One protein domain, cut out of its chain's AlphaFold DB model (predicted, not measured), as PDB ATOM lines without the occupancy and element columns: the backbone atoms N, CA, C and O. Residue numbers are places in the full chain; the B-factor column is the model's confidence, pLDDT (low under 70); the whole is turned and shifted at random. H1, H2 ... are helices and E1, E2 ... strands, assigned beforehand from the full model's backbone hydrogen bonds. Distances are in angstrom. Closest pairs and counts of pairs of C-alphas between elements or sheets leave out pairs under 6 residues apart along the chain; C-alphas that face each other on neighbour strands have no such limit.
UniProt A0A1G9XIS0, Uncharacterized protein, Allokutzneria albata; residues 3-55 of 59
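What this domain is: This is residues 3 to 55 of the 59 residues of an uncharacterized protein of Allokutzneria albata (UniProt A0A1G9XIS0). Two small antiparallel hairpins, E1 with E2 and E3 with E4, meet where E2 comes near E4, and the short helix H1 packs on E4. A long link without a named element, residues 30 to 41, loops from H1 back to E3. The printed part has 53 residues, with four named strands and one named helix in the order E1, E2, H1, E3, E4; under half of the residues are in these elements, and the class is mixed. It is compact, with a radius of gyration of the C-alphas of 10.0 A, and rounded, spanning 25 by 24 by 18 A.

How they stand to each other: E1, residues 10 to 13, and E2, residues 19 to 22, form an antiparallel hairpin at 150 degrees, with N 12 and O 20 2.7 A apart, within hydrogen-bond range. In H1, residues 24 to 29, every O i to N i+4 pair is within hydrogen-bond range. E3, residues 42 to 46, and E4, residues 49 to 54, form the other antiparallel hairpin at 149 degrees, with N 54 and O 42 2.8 A apart, within hydrogen-bond range. The closest C-alphas of H1 and E4 are those of Ala 26 and Ala 52, 4.1 A apart. Those of E2 and E4 are Ala 22 and Ile 50, 5.9 A apart. E1 is apart from E3 and E4, and E2 is apart from E3.

Where its parts are: E1 begins at C-alpha 10, (145.332, 127.968, 115.754), and E1 and E2 each measure 9.9 A from first to last C-alpha. H1 measures 8.5 A, E3 13.5 A and E4 14.3 A, ending at C-alpha 54, (134.039, 126.232, 111.341).

The domain as a whole: The two C-alphas farthest apart, those of Arg 36 and Asp 47, are 26.8 A apart. The printed part has no cut. The link from H1 to E3 is long, with 12 residues; the others are tight. The model's pLDDT is under 70 at residues 3 to 6.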
ATOM      1  N   SER A   3     146.413 125.078 120.665       48.03
ATOM      2  CA  SER A   3     146.920 126.324 121.233       48.03
ATOM      3  C   SER A   3     146.506 127.476 120.321       48.03
ATOM      4  O   SER A   3     146.712 127.406 119.113       48.03
ATOM      5  N   VAL A   4     145.898 128.517 120.893       53.91
ATOM      6  CA  VAL A   4     145.671 129.790 120.194       53.91
ATOM      7  C   VAL A   4     146.963 130.591 120.292       53.91
ATOM      8  O   VAL A   4     147.448 130.830 121.401       53.91
ATOM      9  N   LEU A   5     147.530 130.969 119.152       60.81
ATOM     10  CA  LEU A   5     148.744 131.775 119.086       60.81
ATOM     11  C   LEU A   5     148.395 133.272 119.230       60.81
ATOM     12  O   LEU A   5     147.258 133.668 118.960       60.81
ATOM     13  N   PRO A   6     149.334 134.133 119.677       64.44
ATOM     14  CA  PRO A   6     149.070 135.559 119.916       64.44
ATOM     15  C   PRO A   6     148.576 136.327 118.681       64.44
ATOM     16  O   PRO A   6     147.975 137.390 118.818       64.44
ATOM     17  N   ASP A   7     148.832 135.793 117.487       75.38
ATOM     18  CA  ASP A   7     148.429 136.345 116.194       75.38
ATOM     19  C   ASP A   7     146.996 135.960 115.773       75.38
ATOM     20  O   ASP A   7     146.498 136.459 114.764       75.38
ATOM     21  N   GLY A   8     146.309 135.115 116.552       80.38
ATOM     22  CA  GLY A   8     144.952 134.639 116.276       80.38
ATOM     23  C   GLY A   8     144.879 133.380 115.408       80.38
ATOM     24  O   GLY A   8     143.771 132.940 115.097       80.38
ATOM     25  N   SER A   9     146.020 132.797 115.031       86.44
ATOM     26  CA  SER A   9     146.085 131.479 114.398       86.44
ATOM     27  C   SER A   9     145.882 130.352 115.419       86.44
ATOM     28  O   SER A   9     145.947 130.556 116.642       86.44
ATOM     29  N   VAL A  10     145.574 129.153 114.922       90.88
ATOM     30  CA  VAL A  10     145.332 127.968 115.754       90.88
ATOM     31  C   VAL A  10     145.942 126.719 115.135       90.88
ATOM     32  O   VAL A  10     145.831 126.499 113.934       90.88
ATOM     33  N   THR A  11     146.497 125.851 115.978       92.56
ATOM     34  CA  THR A  11     146.931 124.504 115.578       92.56
ATOM     35  C   THR A  11     145.858 123.484 115.944       92.56
ATOM     36  O   THR A  11     145.538 123.323 117.119       92.56
ATOM     37  N   VAL A  12     145.300 122.769 114.974       91.69
ATOM     38  CA  VAL A  12     144.233 121.775 115.151       91.69
ATOM     39  C   VAL A  12     144.802 120.363 115.050       91.69
ATOM     40  O   VAL A  12     145.570 120.061 114.150       91.69
ATOM     41  N   LEU A  13     144.398 119.489 115.972       93.12
ATOM     42  CA  LEU A  13     144.675 118.054 115.906       93.12
ATOM     43  C   LEU A  13     143.466 117.350 115.286       93.12
ATOM     44  O   LEU A  13     142.366 117.486 115.830       93.12
ATOM     45  N   ASP A  14     143.666 116.619 114.192       90.25
ATOM     46  CA  ASP A  14     142.610 115.811 113.581       90.25
ATOM     47  C   ASP A  14     142.441 114.440 114.261       90.25
ATOM     48  O   ASP A  14     143.206 114.049 115.147       90.25
ATOM     49  N   ASP A  15     141.412 113.701 113.847       88.31
ATOM     50  CA  ASP A  15     141.087 112.388 114.417       88.31
ATOM     51  C   ASP A  15     142.118 111.292 114.051       88.31
ATOM     52  O   ASP A  15     142.126 110.232 114.674       88.31
ATOM     53  N   ASN A  16     143.017 111.550 113.092       90.81
ATOM     54  CA  ASN A  16     144.137 110.670 112.732       90.81
ATOM     55  C   ASN A  16     145.424 111.009 113.504       90.81
ATOM     56  O   ASN A  16     146.439 110.329 113.345       90.81
ATOM     57  N   GLY A  17     145.398 112.050 114.341       91.62
ATOM     58  CA  GLY A  17     146.544 112.501 115.119       91.62
ATOM     59  C   GLY A  17     147.495 113.435 114.365       91.62
ATOM     60  O   GLY A  17     148.607 113.659 114.845       91.62
ATOM     61  N   LEU A  18     147.089 113.989 113.217       93.00
ATOM     62  CA  LEU A  18     147.877 114.978 112.478       93.00
ATOM     63  C   LEU A  18     147.582 116.396 112.968       93.00
ATOM     64  O   LEU A  18     146.445 116.739 113.299       93.00
ATOM     65  N   LEU A  19     148.630 117.219 113.004       93.31
ATOM     66  CA  LEU A  19     148.541 118.636 113.338       93.31
ATOM     67  C   LEU A  19     148.388 119.469 112.068       93.31
ATOM     68  O   LEU A  19     149.098 119.256 111.088       93.31
ATOM     69  N   HIS A  20     147.483 120.437 112.133       92.62
ATOM     70  CA  HIS A  20     147.127 121.340 111.050       92.62
ATOM     71  C   HIS A  20     147.161 122.777 111.552       92.62
ATOM     72  O   HIS A  20     146.476 123.095 112.524       92.62
ATOM     73  N   ASP A  21     147.903 123.658 110.893       93.00
ATOM     74  CA  ASP A  21     147.939 125.073 111.260       93.00
ATOM     75  C   ASP A  21     146.929 125.867 110.430       93.00
ATOM     76  O   ASP A  21     146.956 125.857 109.201       93.00
ATOM     77  N   ALA A  22     146.022 126.564 111.112       92.81
ATOM     78  CA  ALA A  22     145.038 127.440 110.497       92.81
ATOM     79  C   ALA A  22     145.361 128.899 110.823       92.81
ATOM     80  O   ALA A  22     145.515 129.280 111.987       92.81
ATOM     81  N   THR A  23     145.425 129.728 109.785       93.88
ATOM     82  CA  THR A  23     145.728 131.155 109.916       93.88
ATOM     83  C   THR A  23     144.630 131.898 110.679       93.88
ATOM     84  O   THR A  23     143.471 131.474 110.742       93.88
ATOM     85  N   ALA A  24     144.966 133.068 111.226       92.19
ATOM     86  CA  ALA A  24     143.978 133.948 111.851       92.19
ATOM     87  C   ALA A  24     142.861 134.368 110.875       92.19
ATOM     88  O   ALA A  24     141.722 134.597 111.285       92.19
ATOM     89  N   GLU A  25     143.172 134.448 109.579       93.50
ATOM     90  CA  GLU A  25     142.195 134.716 108.527       93.50
ATOM     91  C   GLU A  25     141.180 133.578 108.405       93.50
ATOM     92  O   GLU A  25     139.979 133.834 108.490       93.50
ATOM     93  N   ALA A  26     141.637 132.326 108.340       94.81
ATOM     94  CA  ALA A  26     140.760 131.157 108.307       94.81
ATOM     95  C   ALA A  26     139.895 131.033 109.577       94.81
ATOM     96  O   ALA A  26     138.713 130.678 109.515       94.81
ATOM     97  N   VAL A  27     140.450 131.370 110.746       93.62
ATOM     98  CA  VAL A  27     139.700 131.409 112.013       93.62
ATOM     99  C   VAL A  27     138.571 132.442 111.951       93.62
ATOM    100  O   VAL A  27     137.426 132.144 112.308       93.62
ATOM    101  N   ARG A  28     138.865 133.646 111.452       93.44
ATOM    102  CA  ARG A  28     137.876 134.722 111.295       93.44
ATOM    103  C   ARG A  28     136.845 134.417 110.213       93.44
ATOM    104  O   ARG A  28     135.675 134.737 110.410       93.44
ATOM    105  N   ALA A  29     137.251 133.779 109.116       94.94
ATOM    106  CA  ALA A  29     136.367 133.372 108.025       94.94
ATOM    107  C   ALA A  29     135.268 132.411 108.505       94.94
ATOM    108  O   ALA A  29     134.145 132.458 108.011       94.94
ATOM    109  N   GLY A  30     135.557 131.591 109.518       91.00
ATOM    110  CA  GLY A  30     134.558 130.740 110.162       91.00
ATOM    111  C   GLY A  30     133.762 131.387 111.298       91.00
ATOM    112  O   GLY A  30     133.007 130.700 111.985       91.00
ATOM    113  N   GLY A  31     133.905 132.701 111.499       90.75
ATOM    114  CA  GLY A  31     133.110 133.481 112.450       90.75
ATOM    115  C   GLY A  31     133.614 133.449 113.894       90.75
ATOM    116  O   GLY A  31     132.913 133.910 114.799       90.75
ATOM    117  N   TRP A  32     134.818 132.932 114.146       88.19
ATOM    118  CA  TRP A  32     135.372 132.879 115.495       88.19
ATOM    119  C   TRP A  32     136.101 134.165 115.866       88.19
ATOM    120  O   TRP A  32     136.848 134.739 115.078       88.19
ATOM    121  N   ARG A  33     135.960 134.565 117.135       82.00
ATOM    122  CA  ARG A  33     136.936 135.457 117.780       82.00
ATOM    123  C   ARG A  33     138.192 134.698 118.201       82.00
ATOM    124  O   ARG A  33     139.287 135.174 117.955       82.00
ATOM    125  N   ALA A  34     138.007 133.554 118.861       80.81
ATOM    126  CA  ALA A  34     139.059 132.614 119.240       80.81
ATOM    127  C   ALA A  34     138.413 131.276 119.662       80.81
ATOM    128  O   ALA A  34     137.581 131.279 120.577       80.81
ATOM    129  N   PRO A  35     138.754 130.137 119.038       83.75
ATOM    130  CA  PRO A  35     138.334 128.817 119.507       83.75
ATOM    131  C   PRO A  35     138.979 128.494 120.865       83.75
ATOM    132  O   PRO A  35     140.149 128.804 121.084       83.75
ATOM    133  N   ARG A  36     138.271 127.830 121.787       85.62
ATOM    134  CA  ARG A  36     138.825 127.484 123.119       85.62
ATOM    135  C   ARG A  36     139.560 126.154 123.101       85.62
ATOM    136  O   ARG A  36     138.986 125.197 122.605       85.62
ATOM    137  N   ALA A  37     140.754 126.059 123.690       83.25
ATOM    138  CA  ALA A  37     141.544 124.822 123.712       83.25
ATOM    139  C   ALA A  37     140.696 123.576 124.048       83.25
ATOM    140  O   ALA A  37     139.990 123.546 125.055       83.25
ATOM    141  N   GLY A  38     140.757 122.556 123.185       85.88
ATOM    142  CA  GLY A  38     139.981 121.315 123.339       85.88
ATOM    143  C   GLY A  38     138.580 121.348 122.716       85.88
ATOM    144  O   GLY A  38     137.897 120.326 122.697       85.88
ATOM    145  N   GLN A  39     138.155 122.483 122.166       89.12
ATOM    146  CA  GLN A  39     136.922 122.587 121.391       89.12
ATOM    147  C   GLN A  39     137.067 121.883 120.037       89.12
ATOM    148  O   GLN A  39     138.048 122.088 119.327       89.12
ATOM    149  N   ARG A  40     136.072 121.067 119.664       92.19
ATOM    150  CA  ARG A  40     135.998 120.482 118.316       92.19
ATOM    151  C   ARG A  40     135.642 121.562 117.300       92.19
ATOM    152  O   ARG A  40     134.800 122.415 117.577       92.19
ATOM    153  N   VAL A  41     136.255 121.476 116.128       92.62
ATOM    154  CA  VAL A  41     136.037 122.358 114.979       92.62
ATOM    155  C   VAL A  41     135.995 121.513 113.709       92.62
ATOM    156  O   VAL A  41     136.483 120.385 113.706       92.62
ATOM    157  N   ALA A  42     135.418 122.055 112.644       93.62
ATOM    158  CA  ALA A  42     135.550 121.505 111.300       93.62
ATOM    159  C   ALA A  42     136.511 122.382 110.489       93.62
ATOM    160  O   ALA A  42     136.496 123.604 110.625       93.62
ATOM    161  N   LEU A  43     137.343 121.772 109.648       93.56
ATOM    162  CA  LEU A  43     138.259 122.487 108.761       93.56
ATOM    163  C   LEU A  43     137.721 122.446 107.334       93.56
ATOM    164  O   LEU A  43     137.415 121.370 106.818       93.56
ATOM    165  N   ARG A  44     137.626 123.607 106.686       94.94
ATOM    166  CA  ARG A  44     137.367 123.697 105.249       94.94
ATOM    167  C   ARG A  44     138.684 123.916 104.520       94.94
ATOM    168  O   ARG A  44     139.402 124.858 104.848       94.94
ATOM    169  N   HIS A  45     138.938 123.068 103.530       94.62
ATOM    170  CA  HIS A  45     140.128 123.135 102.694       94.62
ATOM    171  C   HIS A  45     139.770 123.538 101.264       94.62
ATOM    172  O   HIS A  45     138.761 123.068 100.736       94.62
ATOM    173  N   GLU A  46     140.616 124.352 100.644       95.69
ATOM    174  CA  GLU A  46     140.605 124.669  99.211       95.69
ATOM    175  C   GLU A  46     142.047 124.553  98.706       95.69
ATOM    176  O   GLU A  46     142.961 125.060  99.344       95.69
ATOM    177  N   ASP A  47     142.270 123.794  97.629       93.81
ATOM    178  CA  ASP A  47     143.605 123.544  97.056       93.81
ATOM    179  C   ASP A  47     144.680 123.087  98.069       93.81
ATOM    180  O   ASP A  47     145.873 123.333  97.909       93.81
ATOM    181  N   GLY A  48     144.253 122.369  99.115       90.25
ATOM    182  CA  GLY A  48     145.125 121.870 100.185       90.25
ATOM    183  C   GLY A  48     145.397 122.873 101.310       90.25
ATOM    184  O   GLY A  48     146.045 122.513 102.289       90.25
ATOM    185  N   GLU A  49     144.870 124.092 101.217       93.44
ATOM    186  CA  GLU A  49     144.993 125.138 102.230       93.44
ATOM    187  C   GLU A  49     143.731 125.236 103.095       93.44
ATOM    188  O   GLU A  49     142.607 125.098 102.612       93.44
ATOM    189  N   ILE A  50     143.901 125.492 104.394       96.06
ATOM    190  CA  ILE A  50     142.781 125.718 105.314       96.06
ATOM    191  C   ILE A  50     142.267 127.144 105.139       96.06
ATOM    192  O   ILE A  50     142.871 128.098 105.623       96.06
ATOM    193  N   VAL A  51     141.094 127.274 104.525       96.75
ATOM    194  CA  VAL A  51     140.452 128.573 104.266       96.75
ATOM    195  C   VAL A  51     139.413 128.959 105.318       96.75
ATOM    196  O   VAL A  51     139.001 130.115 105.388       96.75
ATOM    197  N   ALA A  52     138.932 128.008 106.132       95.94
ATOM    198  CA  ALA A  52     138.034 128.321 107.243       95.94
ATOM    199  C   ALA A  52     138.077 127.285 108.376       95.94
ATOM    200  O   ALA A  52     138.066 126.077 108.131       95.94
ATOM    201  N   VAL A  53     138.014 127.771 109.618       94.50
ATOM    202  CA  VAL A  53     137.782 126.958 110.824       94.50
ATOM    203  C   VAL A  53     136.335 127.141 111.256       94.50
ATOM    204  O   VAL A  53     135.969 128.209 111.716       94.50
ATOM    205  N   LEU A  54     135.485 126.129 111.132       94.19
ATOM    206  CA  LEU A  54     134.039 126.232 111.341       94.19
ATOM    207  C   LEU A  54     133.599 125.593 112.673       94.19
ATOM    208  O   LEU A  54     134.273 124.691 113.183       94.19
ATOM    209  N   PRO A  55     132.450 126.009 113.242       89.69
ATOM    210  CA  PRO A  55     131.740 125.219 114.243       89.69
ATOM    211  C   PRO A  55     131.563 123.774 113.779       89.69
ATOM    212  O   PRO A  55     131.329 123.546 112.590       89.69
TER     213      PRO A  55